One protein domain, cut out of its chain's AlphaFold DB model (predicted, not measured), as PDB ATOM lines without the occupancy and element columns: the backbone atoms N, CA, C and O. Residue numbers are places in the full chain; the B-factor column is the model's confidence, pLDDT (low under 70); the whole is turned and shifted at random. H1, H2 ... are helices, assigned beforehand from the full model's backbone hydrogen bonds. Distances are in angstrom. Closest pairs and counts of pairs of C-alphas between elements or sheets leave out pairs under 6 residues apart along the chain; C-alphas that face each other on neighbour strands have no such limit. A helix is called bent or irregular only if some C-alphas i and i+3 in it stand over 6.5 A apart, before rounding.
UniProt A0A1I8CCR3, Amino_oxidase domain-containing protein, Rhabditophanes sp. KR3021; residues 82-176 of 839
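AT A GLANCE: This is residues 82 to 176 of the 839 residues of the protein "Amino_oxidase domain-containing protein" of Rhabditophanes sp. KR3021 (UniProt A0A1I8CCR3). Five helices make a compact, mostly crossed assembly: H4 lies nearest the middle, its beginning meeting the end of H1 and the beginning of H2 at steep corners, while H5 turns a corner after it and packs on H3, the longest helix, which runs opposite ways to H2 at a shallow tilt of 15 degrees. H1 lies towards one end of the long axis and H5 with the last residues towards the other; residues 82 to 102 form a long opening stretch with no named element. The printed part has 95 residues, with helices H1 to H5 in chain order and no named strand, class all helix. It is compact, radius of gyration of the C-alphas 12.5 A, and elongated, spanning 38 by 25 by 22 A.

IN THESE COORDINATES: H1 is residues 103 to 110, beginning at C-alpha 103 (115.166, 146.930, 121.588). H2 is residues 114 to 120. H3, residues 125 to 139, is 20.0 A long, and H4, residues 148 to 158, 16.3 A. H5, residues 162 to 171, ends at C-alpha 171 (100.618, 138.796, 91.819); it is only just irregular, C-alphas 168 and 171 being 6.7 A apart.

HOW THE PARTS SIT: H4 is the hub. It touches H1, about perpendicular at 75 degrees, the closest C-alphas being Leu 109 and Leu 149, 4.6 A. H2 and H4 only just touch, with 3 pairs of C-alphas within 8 A, closest Val 114 and Ala 148, 4.8 A. H4 and H5 only just touch, only at the corner, closest C-alphas Leu 155 and Ile 162, 6.7 A. H3 touches H5 at a steep tilt of 45 degrees, the same way, closest C-alphas Gly 130 and Ile 162, 5.9 A. H1 and H3 are apart. Every O i to N i+4 pair is within hydrogen-bond range in H1, H2 and H5; in H3 10 of 11, in H4 6 of 7.

THE WHOLE: The farthest C-alphas, Asn 104 and Val 176, are 39.5 A apart. The printed part has no cut, and no link is long. Mean pLDDT of the printed part is 85.6; residues 82 to 85, 170 to 173 and 175 are under 70.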
ATOM      1  N   PHE A  82     100.169 130.630  95.486       31.05
ATOM      2  CA  PHE A  82     101.572 130.394  95.875       31.05
ATOM      3  C   PHE A  82     101.682 129.324  96.974       31.05
ATOM      4  O   PHE A  82     100.741 129.090  97.731       31.05
ATOM      5  N   SER A  83     102.835 128.651  97.055       36.03
ATOM      6  CA  SER A  83     103.151 127.669  98.106       36.03
ATOM      7  C   SER A  83     103.502 128.332  99.447       36.03
ATOM      8  O   SER A  83     103.922 129.485  99.471       36.03
ATOM      9  N   GLN A  84     103.396 127.576 100.550       46.56
ATOM     10  CA  GLN A  84     103.672 128.048 101.918       46.56
ATOM     11  C   GLN A  84     105.078 128.651 102.081       46.56
ATOM     12  O   GLN A  84     106.067 128.069 101.630       46.56
ATOM     13  N   SER A  85     105.151 129.795 102.766       58.41
ATOM     14  CA  SER A  85     106.391 130.482 103.137       58.41
ATOM     15  C   SER A  85     106.875 130.057 104.530       58.41
ATOM     16  O   SER A  85     106.080 129.761 105.420       58.41
ATOM     17  N   ASP A  86     108.192 130.064 104.759       74.19
ATOM     18  CA  ASP A  86     108.810 129.886 106.088       74.19
ATOM     19  C   ASP A  86     108.887 131.203 106.889       74.19
ATOM     20  O   ASP A  86     109.659 131.329 107.842       74.19
ATOM     21  N   TRP A  87     108.046 132.178 106.523       80.12
ATOM     22  CA  TRP A  87     108.017 133.547 107.042       80.12
ATOM     23  C   TRP A  87     108.004 133.632 108.568       80.12
ATOM     24  O   TRP A  87     108.770 134.395 109.146       80.12
ATOM     25  N   ALA A  88     107.196 132.799 109.230       78.31
ATOM     26  CA  ALA A  88     107.024 132.806 110.685       78.31
ATOM     27  C   ALA A  88     108.320 132.532 111.478       78.31
ATOM     28  O   ALA A  88     108.350 132.729 112.691       78.31
ATOM     29  N   THR A  89     109.383 132.064 110.819       81.56
ATOM     30  CA  THR A  89     110.676 131.778 111.457       81.56
ATOM     31  C   THR A  89     111.622 132.982 111.495       81.56
ATOM     32  O   THR A  89     112.658 132.923 112.161       81.56
ATOM     33  N   LEU A  90     111.283 134.077 110.806       82.94
ATOM     34  CA  LEU A  90     112.152 135.242 110.660       82.94
ATOM     35  C   LEU A  90     112.029 136.237 111.828       82.94
ATOM     36  O   LEU A  90     110.956 136.376 112.421       82.94
ATOM     37  N   PRO A  91     113.108 136.973 112.169       81.38
ATOM     38  CA  PRO A  91     113.061 137.980 113.226       81.38
ATOM     39  C   PRO A  91     111.982 139.036 112.959       81.38
ATOM     40  O   PRO A  91     112.005 139.706 111.932       81.38
ATOM     41  N   GLY A  92     111.046 139.195 113.899       80.69
ATOM     42  CA  GLY A  92     109.959 140.171 113.793       80.69
ATOM     43  C   GLY A  92     108.763 139.735 112.938       80.69
ATOM     44  O   GLY A  92     107.772 140.460 112.906       80.69
ATOM     45  N   ALA A  93     108.800 138.571 112.286       79.00
ATOM     46  CA  ALA A  93     107.714 138.111 111.424       79.00
ATOM     47  C   ALA A  93     106.428 137.792 112.202       79.00
ATOM     48  O   ALA A  93     106.462 137.158 113.259       79.00
ATOM     49  N   GLY A  94     105.284 138.233 111.665       75.88
ATOM     50  CA  GLY A  94     103.961 137.984 112.251       75.88
ATOM     51  C   GLY A  94     103.723 138.708 113.580       75.88
ATOM     52  O   GLY A  94     102.781 138.385 114.304       75.88
ATOM     53  N   GLN A  95     104.586 139.664 113.929       80.56
ATOM     54  CA  GLN A  95     104.442 140.494 115.119       80.56
ATOM     55  C   GLN A  95     103.602 141.736 114.807       80.56
ATOM     56  O   GLN A  95     103.496 142.165 113.663       80.56
ATOM     57  N   SER A  96     103.025 142.367 115.831       81.31
ATOM     58  CA  SER A  96     102.436 143.693 115.634       81.31
ATOM     59  C   SER A  96     103.529 144.716 115.309       81.31
ATOM     60  O   SER A  96     104.669 144.584 115.759       81.31
ATOM     61  N   VAL A  97     103.179 145.790 114.597       79.56
ATOM     62  CA  VAL A  97     104.103 146.917 114.358       79.56
ATOM     63  C   VAL A  97     104.671 147.458 115.681       79.56
ATOM     64  O   VAL A  97     105.848 147.791 115.762       79.56
ATOM     65  N   ALA A  98     103.876 147.451 116.757       81.06
ATOM     66  CA  ALA A  98     104.341 147.825 118.090       81.06
ATOM     67  C   ALA A  98     105.380 146.842 118.664       81.06
ATOM     68  O   ALA A  98     106.329 147.273 119.312       81.06
ATOM     69  N   ALA A  99     105.253 145.537 118.426       80.94
ATOM     70  CA  ALA A  99     106.206 144.539 118.917       80.94
ATOM     71  C   ALA A  99     107.587 144.632 118.233       80.94
ATOM     72  O   ALA A  99     108.598 144.304 118.859       80.94
ATOM     73  N   LEU A 100     107.658 145.198 117.020       86.25
ATOM     74  CA  LEU A 100     108.928 145.528 116.360       86.25
ATOM     75  C   LEU A 100     109.747 146.601 117.101       86.25
ATOM     76  O   LEU A 100     110.935 146.732 116.831       86.25
ATOM     77  N   SER A 101     109.155 147.332 118.055       85.88
ATOM     78  CA  SER A 101     109.868 148.311 118.896       85.88
ATOM     79  C   SER A 101     110.724 147.684 120.005       85.88
ATOM     80  O   SER A 101     111.446 148.401 120.698       85.88
ATOM     81  N   SER A 102     110.662 146.358 120.196       89.25
ATOM     82  CA  SER A 102     111.531 145.652 121.144       89.25
ATOM     83  C   SER A 102     113.002 145.983 120.856       89.25
ATOM     84  O   SER A 102     113.425 145.760 119.721       89.25
ATOM     85  N   PRO A 103     113.805 146.447 121.839       88.62
ATOM     86  CA  PRO A 103     115.166 146.930 121.588       88.62
ATOM     87  C   PRO A 103     116.032 145.950 120.791       88.62
ATOM     88  O   PRO A 103     116.704 146.345 119.848       88.62
ATOM     89  N   ASN A 104     115.956 144.654 121.110       88.56
ATOM     90  CA  ASN A 104     116.733 143.635 120.405       88.56
ATOM     91  C   ASN A 104     116.286 143.480 118.944       88.56
ATOM     92  O   ASN A 104     117.125 143.487 118.050       88.56
ATOM     93  N   THR A 105     114.976 143.362 118.704       90.56
ATOM     94  CA  THR A 105     114.412 143.190 117.356       90.56
ATOM     95  C   THR A 105     114.647 144.436 116.505       90.56
ATOM     96  O   THR A 105     115.092 144.329 115.366       90.56
ATOM     97  N   PHE A 106     114.395 145.615 117.075       94.56
ATOM     98  CA  PHE A 106     114.585 146.898 116.413       94.56
ATOM     99  C   PHE A 106     116.044 147.091 115.994       94.56
ATOM    100  O   PHE A 106     116.316 147.248 114.805       94.56
ATOM    101  N   THR A 107     116.988 146.999 116.941       93.88
ATOM    102  CA  THR A 107     118.421 147.179 116.660       93.88
ATOM    103  C   THR A 107     118.928 146.162 115.643       93.88
ATOM    104  O   THR A 107     119.694 146.523 114.759       93.88
ATOM    105  N   GLN A 108     118.476 144.907 115.716       94.31
ATOM    106  CA  GLN A 108     118.876 143.857 114.779       94.31
ATOM    107  C   GLN A 108     118.394 144.112 113.345       94.31
ATOM    108  O   GLN A 108     119.115 143.799 112.401       94.31
ATOM    109  N   LEU A 109     117.172 144.618 113.169       96.25
ATOM    110  CA  LEU A 109     116.564 144.810 111.850       96.25
ATOM    111  C   LEU A 109     116.951 146.142 111.203       96.25
ATOM    112  O   LEU A 109     117.052 146.215 109.978       96.25
ATOM    113  N   VAL A 110     117.144 147.196 111.999       96.75
ATOM    114  CA  VAL A 110     117.503 148.523 111.478       96.75
ATOM    115  C   VAL A 110     118.954 148.569 110.993       96.75
ATOM    116  O   VAL A 110     119.244 149.267 110.024       96.75
ATOM    117  N   SER A 111     119.841 147.769 111.597       96.94
ATOM    118  CA  SER A 111     121.287 147.804 111.347       96.94
ATOM    119  C   SER A 111     121.754 146.972 110.146       96.94
ATOM    120  O   SER A 111     122.956 146.821 109.930       96.94
ATOM    121  N   ILE A 112     120.838 146.349 109.400       97.19
ATOM    122  CA  ILE A 112     121.161 145.522 108.230       97.19
ATOM    123  C   ILE A 112     120.202 145.811 107.083       97.19
ATOM    124  O   ILE A 112     119.011 146.059 107.286       97.19
ATOM    125  N   ASN A 113     120.719 145.754 105.859       97.94
ATOM    126  CA  ASN A 113     119.894 145.825 104.659       97.94
ATOM    127  C   ASN A 113     119.277 144.456 104.323       97.94
ATOM    128  O   ASN A 113     119.655 143.425 104.891       97.94
ATOM    129  N   VAL A 114     118.311 144.438 103.405       97.12
ATOM    130  CA  VAL A 114     117.602 143.211 103.009       97.12
ATOM    131  C   VAL A 114     118.532 142.195 102.331       97.12
ATOM    132  O   VAL A 114     118.390 140.991 102.556       97.12
ATOM    133  N   GLU A 115     119.530 142.637 101.566       95.31
ATOM    134  CA  GLU A 115     120.542 141.744 100.976       95.31
ATOM    135  C   GLU A 115     121.311 140.962 102.059       95.31
ATOM    136  O   GLU A 115     121.382 139.729 102.045       95.31
ATOM    137  N   THR A 116     121.808 141.673 103.070       96.38
ATOM    138  CA  THR A 116     122.506 141.083 104.218       96.38
ATOM    139  C   THR A 116     121.564 140.207 105.039       96.38
ATOM    140  O   THR A 116     121.942 139.120 105.469       96.38
ATOM    141  N   PHE A 117     120.313 140.628 105.228       96.25
ATOM    142  CA  PHE A 117     119.293 139.854 105.935       96.25
ATOM    143  C   PHE A 117     119.027 138.499 105.262       96.25
ATOM    144  O   PHE A 117     119.121 137.458 105.907       96.25
ATOM    145  N   THR A 118     118.782 138.479 103.952       94.50
ATOM    146  CA  THR A 118     118.535 137.229 103.202       94.50
ATOM    147  C   THR A 118     119.758 136.305 103.125       94.50
ATOM    148  O   THR A 118     119.613 135.102 102.873       94.50
ATOM    149  N   THR A 119     120.955 136.846 103.357       92.88
ATOM    150  CA  THR A 119     122.207 136.083 103.460       92.88
ATOM    151  C   THR A 119     122.418 135.523 104.868       92.88
ATOM    152  O   THR A 119     122.824 134.372 105.019       92.88
ATOM    153  N   ASN A 120     122.117 136.313 105.901       93.56
ATOM    154  CA  ASN A 120     122.395 135.972 107.296       93.56
ATOM    155  C   ASN A 120     121.384 134.996 107.905       93.56
ATOM    156  O   ASN A 120     121.745 134.260 108.826       93.56
ATOM    157  N   TYR A 121     120.138 134.986 107.425       91.56
ATOM    158  CA  TYR A 121     119.100 134.097 107.949       91.56
ATOM    159  C   TYR A 121     118.781 132.979 106.950       91.56
ATOM    160  O   TYR A 121     118.579 133.250 105.762       91.56
ATOM    161  N   PRO A 122     118.730 131.713 107.407       89.69
ATOM    162  CA  PRO A 122     118.312 130.610 106.557       89.69
ATOM    163  C   PRO A 122     116.853 130.823 106.140       89.69
ATOM    164  O   PRO A 122     115.993 131.056 106.982       89.69
ATOM    165  N   MET A 123     116.598 130.754 104.834       91.06
ATOM    166  CA  MET A 123     115.279 130.933 104.229       91.06
ATOM    167  C   MET A 123     115.108 129.948 103.085       91.06
ATOM    168  O   MET A 123     116.072 129.660 102.362       91.06
ATOM    169  N   THR A 124     113.879 129.499 102.858       89.44
ATOM    170  CA  THR A 124     113.528 128.793 101.624       89.44
ATOM    171  C   THR A 124     113.753 129.677 100.395       89.44
ATOM    172  O   THR A 124     113.642 130.905 100.441       89.44
ATOM    173  N   THR A 125     114.012 129.043  99.249       85.31
ATOM    174  CA  THR A 125     114.091 129.738  97.955       85.31
ATOM    175  C   THR A 125     112.815 130.522  97.654       85.31
ATOM    176  O   THR A 125     112.891 131.622  97.121       85.31
ATOM    177  N   SER A 126     111.652 129.984  98.040       84.06
ATOM    178  CA  SER A 126     110.354 130.636  97.852       84.06
ATOM    179  C   SER A 126     110.278 131.967  98.602       84.06
ATOM    180  O   SER A 126     109.931 132.981  98.002       84.06
ATOM    181  N   THR A 127     110.674 131.999  99.877       87.50
ATOM    182  CA  THR A 127     110.693 133.235 100.670       87.50
ATOM    183  C   THR A 127     111.680 134.253 100.115       87.50
ATOM    184  O   THR A 127     111.331 135.424 100.000       87.50
ATOM    185  N   LYS A 128     112.882 133.830  99.701       89.88
ATOM    186  CA  LYS A 128     113.850 134.740  99.065       89.88
ATOM    187  C   LYS A 128     113.300 135.342  97.773       89.88
ATOM    188  O   LYS A 128     113.369 136.554  97.601       89.88
ATOM    189  N   ASP A 129     112.722 134.519  96.899       85.75
ATOM    190  CA  ASP A 129     112.082 134.987  95.665       85.75
ATOM    191  C   ASP A 129     110.945 135.970  95.977       85.75
ATOM    192  O   ASP A 129     110.873 137.040  95.377       85.75
ATOM    193  N   GLY A 130     110.125 135.677  96.990       87.56
ATOM    194  CA  GLY A 130     109.078 136.584  97.452       87.56
ATOM    195  C   GLY A 130     109.621 137.938  97.931       87.56
ATOM    196  O   GLY A 130     109.101 138.998  97.583       87.56
ATOM    197  N   ILE A 131     110.727 137.931  98.677       92.38
ATOM    198  CA  ILE A 131     111.392 139.162  99.119       92.38
ATOM    199  C   ILE A 131     111.875 139.965  97.908       92.38
ATOM    200  O   ILE A 131     111.481 141.119  97.755       92.38
ATOM    201  N   PHE A 132     112.672 139.373  97.018       90.94
ATOM    202  CA  PHE A 132     113.235 140.104  95.876       90.94
ATOM    203  C   PHE A 132     112.169 140.577  94.884       90.94
ATOM    204  O   PHE A 132     112.286 141.683  94.357       90.94
ATOM    205  N   ARG A 133     111.094 139.811  94.683       87.19
ATOM    206  CA  ARG A 133     109.938 140.269  93.900       87.19
ATOM    207  C   ARG A 133     109.260 141.460  94.552       87.19
ATOM    208  O   ARG A 133     108.970 142.417  93.852       87.19
ATOM    209  N   THR A 134     109.074 141.444  95.872       90.12
ATOM    210  CA  THR A 134     108.485 142.579  96.603       90.12
ATOM    211  C   THR A 134     109.345 143.829  96.449       90.12
ATOM    212  O   THR A 134     108.829 144.922  96.225       90.12
ATOM    213  N   LEU A 135     110.668 143.678  96.508       91.31
ATOM    214  CA  LEU A 135     111.592 144.783  96.268       91.31
ATOM    215  C   LEU A 135     111.458 145.364  94.854       91.31
ATOM    216  O   LEU A 135     111.475 146.579  94.697       91.31
ATOM    217  N   GLN A 136     111.282 144.513  93.844       86.81
ATOM    218  CA  GLN A 136     111.153 144.929  92.444       86.81
ATOM    219  C   GLN A 136     109.777 145.526  92.117       86.81
ATOM    220  O   GLN A 136     109.693 146.473  91.343       86.81
ATOM    221  N   THR A 137     108.691 144.979  92.674       84.38
ATOM    222  CA  THR A 137     107.321 145.340  92.267       84.38
ATOM    223  C   THR A 137     106.615 146.302  93.204       84.38
ATOM    224  O   THR A 137     105.810 147.104  92.736       84.38
ATOM    225  N   PHE A 138     106.901 146.237  94.504       89.31
ATOM    226  CA  PHE A 138     106.262 147.094  95.499       89.31
ATOM    227  C   PHE A 138     107.130 148.298  95.855       89.31
ATOM    228  O   PHE A 138     106.676 149.437  95.765       89.31
ATOM    229  N   PHE A 139     108.380 148.051  96.253       90.81
ATOM    230  CA  PHE A 139     109.268 149.135  96.666       90.81
ATOM    231  C   PHE A 139     109.932 149.840  95.493       90.81
ATOM    232  O   PHE A 139     110.221 151.023  95.631       90.81
ATOM    233  N   ASP A 140     110.169 149.129  94.382       89.69
ATOM    234  CA  ASP A 140     111.114 149.556  93.347       89.69
ATOM    235  C   ASP A 140     112.406 149.999  94.043       89.69
ATOM    236  O   ASP A 140     112.674 151.184  94.211       89.69
ATOM    237  N   SER A 141     113.129 149.047  94.632       91.62
ATOM    238  CA  SER A 141     114.316 149.352  95.428       91.62
ATOM    239  C   SER A 141     115.352 148.231  95.384       91.62
ATOM    240  O   SER A 141     114.998 147.053  95.506       91.62
ATOM    241  N   PRO A 142     116.650 148.566  95.283       91.12
ATOM    242  CA  PRO A 142     117.718 147.607  95.506       91.12
ATOM    243  C   PRO A 142     117.724 147.058  96.934       91.12
ATOM    244  O   PRO A 142     117.531 147.787  97.908       91.12
ATOM    245  N   ALA A 143     118.031 145.767  97.074       93.75
ATOM    246  CA  ALA A 143     118.073 145.086  98.369       93.75
ATOM    247  C   ALA A 143     119.137 145.643  99.333       93.75
ATOM    248  O   ALA A 143     119.005 145.471 100.545       93.75
ATOM    249  N   ASP A 144     120.168 146.319  98.820       94.81
ATOM    250  CA  ASP A 144     121.217 146.958  99.616       94.81
ATOM    251  C   ASP A 144     120.827 148.357 100.128       94.81
ATOM    252  O   ASP A 144     121.490 148.879 101.028       94.81
ATOM    253  N   LYS A 145     119.750 148.957  99.594       95.00
ATOM    254  CA  LYS A 145     119.275 150.310  99.941       95.00
ATOM    255  C   LYS A 145     118.138 150.345 100.958       95.00
ATOM    256  O   LYS A 145     117.833 151.402 101.499       95.00
ATOM    257  N   ILE A 146     117.520 149.204 101.231       96.31
ATOM    258  CA  ILE A 146     116.376 149.065 102.134       96.31
ATOM    259  C   ILE A 146     116.787 148.295 103.390       96.31
ATOM    260  O   ILE A 146     117.397 147.228 103.303       96.31
ATOM    261  N   SER A 147     116.451 148.826 104.568       97.75
ATOM    262  CA  SER A 147     116.646 148.119 105.839       97.75
ATOM    263  C   SER A 147     115.743 146.887 105.940       97.75
ATOM    264  O   SER A 147     114.608 146.879 105.454       97.75
ATOM    265  N   ALA A 148     116.202 145.845 106.635       97.31
ATOM    266  CA  ALA A 148     115.340 144.712 106.970       97.31
ATOM    267  C   ALA A 148     114.141 145.152 107.829       97.31
ATOM    268  O   ALA A 148     113.056 144.582 107.717       97.31
ATOM    269  N   LEU A 149     114.313 146.212 108.629       97.38
ATOM    270  CA  LEU A 149     113.231 146.840 109.384       97.38
ATOM    271  C   LEU A 149     112.087 147.309 108.479       97.38
ATOM    272  O   LEU A 149     110.939 146.986 108.771       97.38
ATOM    273  N   GLN A 150     112.373 148.018 107.380       96.94
ATOM    274  CA  GLN A 150     111.334 148.478 106.450       96.94
ATOM    275  C   GLN A 150     110.514 147.308 105.891       96.94
ATOM    276  O   GLN A 150     109.287 147.391 105.836       96.94
ATOM    277  N   LEU A 151     111.176 146.212 105.510       95.56
ATOM    278  CA  LEU A 151     110.497 145.015 105.011       95.56
ATOM    279  C   LEU A 151     109.543 144.431 106.067       95.56
ATOM    280  O   LEU A 151     108.390 144.132 105.758       95.56
ATOM    281  N   MET A 152     110.002 144.310 107.319       95.31
ATOM    282  CA  MET A 152     109.176 143.797 108.420       95.31
ATOM    283  C   MET A 152     108.013 144.729 108.759       95.31
ATOM    284  O   MET A 152     106.904 144.252 108.991       95.31
ATOM    285  N   LEU A 153     108.239 146.046 108.772       95.69
ATOM    286  CA  LEU A 153     107.191 147.038 109.026       95.69
ATOM    287  C   LEU A 153     106.065 146.920 108.000       95.69
ATOM    288  O   LEU A 153     104.898 146.866 108.384       95.69
ATOM    289  N   THR A 154     106.405 146.822 106.715       94.69
ATOM    290  CA  THR A 154     105.415 146.708 105.641       94.69
ATOM    291  C   THR A 154     104.576 145.440 105.774       94.69
ATOM    292  O   THR A 154     103.349 145.529 105.774       94.69
ATOM    293  N   LEU A 155     105.199 144.281 105.978       93.12
ATOM    294  CA  LEU A 155     104.480 143.003 106.065       93.12
ATOM    295  C   LEU A 155     103.621 142.904 107.331       93.12
ATOM    296  O   LEU A 155     102.450 142.527 107.278       93.12
ATOM    297  N   ASN A 156     104.151 143.361 108.468       93.31
ATOM    298  CA  ASN A 156     103.395 143.403 109.718       93.31
ATOM    299  C   ASN A 156     102.274 144.455 109.705       93.31
ATOM    300  O   ASN A 156     101.293 144.295 110.432       93.31
ATOM    301  N   SER A 157     102.367 145.500 108.873       93.62
ATOM    302  CA  SER A 157     101.284 146.483 108.708       93.62
ATOM    303  C   SER A 157     100.027 145.900 108.051       93.62
ATOM    304  O   SER A 157      98.945 146.466 108.216       93.62
ATOM    305  N   GLU A 158     100.163 144.773 107.345       89.25
ATOM    306  CA  GLU A 158      99.048 143.981 106.804       89.25
ATOM    307  C   GLU A 158      98.768 142.725 107.646       89.25
ATOM    308  O   GLU A 158      97.720 142.106 107.501       89.25
ATOM    309  N   SER A 159      99.660 142.376 108.584       89.12
ATOM    310  CA  SER A 159      99.636 141.093 109.308       89.12
ATOM    311  C   SER A 159      99.704 139.883 108.364       89.12
ATOM    312  O   SER A 159      99.079 138.853 108.614       89.12
ATOM    313  N   GLU A 160     100.476 140.011 107.284       88.19
ATOM    314  CA  GLU A 160     100.600 139.012 106.220       88.19
ATOM    315  C   GLU A 160     102.034 138.486 106.103       88.19
ATOM    316  O   GLU A 160     103.005 139.140 106.496       88.19
ATOM    317  N   ASP A 161     102.174 137.279 105.554       89.00
ATOM    318  CA  ASP A 161     103.466 136.772 105.104       89.00
ATOM    319  C   ASP A 161     103.832 137.306 103.713       89.00
ATOM    320  O   ASP A 161     102.983 137.810 102.978       89.00
ATOM    321  N   ILE A 162     105.105 137.167 103.333       89.88
ATOM    322  CA  ILE A 162     105.641 137.702 102.075       89.88
ATOM    323  C   ILE A 162     104.878 137.235 100.823       89.88
ATOM    324  O   ILE A 162     104.716 138.019  99.888       89.88
ATOM    325  N   GLN A 163     104.383 135.994 100.786       86.06
ATOM    326  CA  GLN A 163     103.682 135.464  99.612       86.06
ATOM    327  C   GLN A 163     102.243 135.949  99.554       86.06
ATOM    328  O   GLN A 163     101.761 136.329  98.484       86.06
ATOM    329  N   THR A 164     101.570 135.974 100.702       86.69
ATOM    330  CA  THR A 164     100.224 136.543 100.812       86.69
ATOM    331  C   THR A 164     100.244 138.021 100.420       86.69
ATOM    332  O   THR A 164      99.482 138.427  99.541       86.69
ATOM    333  N   PHE A 165     101.209 138.784 100.943       88.38
ATOM    334  CA  PHE A 165     101.398 140.189 100.592       88.38
ATOM    335  C   PHE A 165     101.617 140.374  99.088       88.38
ATOM    336  O   PHE A 165     100.893 141.128  98.445       88.38
ATOM    337  N   LEU A 166     102.559 139.644  98.485       83.75
ATOM    338  CA  LEU A 166     102.800 139.720  97.041       83.75
ATOM    339  C   LEU A 166     101.564 139.399  96.205       83.75
ATOM    340  O   LEU A 166     101.290 140.078  95.209       83.75
ATOM    341  N   THR A 167     100.825 138.366  96.603       82.00
ATOM    342  CA  THR A 167      99.575 137.976  95.946       82.00
ATOM    343  C   THR A 167      98.611 139.155  95.966       82.00
ATOM    344  O   THR A 167      98.164 139.610  94.908       82.00
ATOM    345  N   ASN A 168      98.380 139.726  97.146       79.62
ATOM    346  CA  ASN A 168      97.454 140.832  97.363       79.62
ATOM    347  C   ASN A 168      97.889 142.132  96.670       79.62
ATOM    348  O   ASN A 168      97.036 142.894  96.216       79.62
ATOM    349  N   GLN A 169      99.195 142.365  96.519       74.81
ATOM    350  CA  GLN A 169      99.746 143.590  95.928       74.81
ATOM    351  C   GLN A 169      99.972 143.535  94.409       74.81
ATOM    352  O   GLN A 169     100.511 144.483  93.841       74.81
ATOM    353  N   GLY A 170      99.555 142.480  93.705       63.03
ATOM    354  CA  GLY A 170      99.688 142.468  92.240       63.03
ATOM    355  C   GLY A 170      99.831 141.103  91.603       63.03
ATOM    356  O   GLY A 170      99.527 140.943  90.425       63.03
ATOM    357  N   HIS A 171     100.266 140.103  92.364       69.69
ATOM    358  CA  HIS A 171     100.618 138.796  91.819       69.69
ATOM    359  C   HIS A 171      99.478 137.774  91.893       69.69
ATOM    360  O   HIS A 171      99.746 136.580  91.897       69.69
ATOM    361  N   GLY A 172      98.217 138.220  91.914       59.25
ATOM    362  CA  GLY A 172      97.053 137.332  91.799       59.25
ATOM    363  C   GLY A 172      95.942 137.489  92.821       59.25
ATOM    364  O   GLY A 172      95.039 136.671  92.842       59.25
ATOM    365  N   GLY A 173      95.978 138.490  93.683       61.12
ATOM    366  CA  GLY A 173      94.863 138.832  94.572       61.12
ATOM    367  C   GLY A 173      94.374 140.263  94.375       61.12
ATOM    368  O   GLY A 173      93.332 140.637  94.908       61.12
ATOM    369  N   SER A 174      95.114 141.075  93.614       70.19
ATOM    370  CA  SER A 174      94.825 142.495  93.495       70.19
ATOM    371  C   SER A 174      93.623 142.759  92.594       70.19
ATOM    372  O   SER A 174      93.443 142.190  91.515       70.19
ATOM    373  N   LEU A 175      92.788 143.689  93.046       69.94
ATOM    374  CA  LEU A 175      91.707 144.244  92.252       69.94
ATOM    375  C   LEU A 175      92.179 145.552  91.642       69.94
ATOM    376  O   LEU A 175      92.868 146.339  92.292       69.94
ATOM    377  N   VAL A 176      91.736 145.832  90.421       73.75
ATOM    378  CA  VAL A 176      91.925 147.160  89.850       73.75
ATOM    379  C   VAL A 176      90.595 147.880  89.743       73.75
ATOM    380  O   VAL A 176      89.580 147.333  89.311       73.75
TER     381      VAL A 176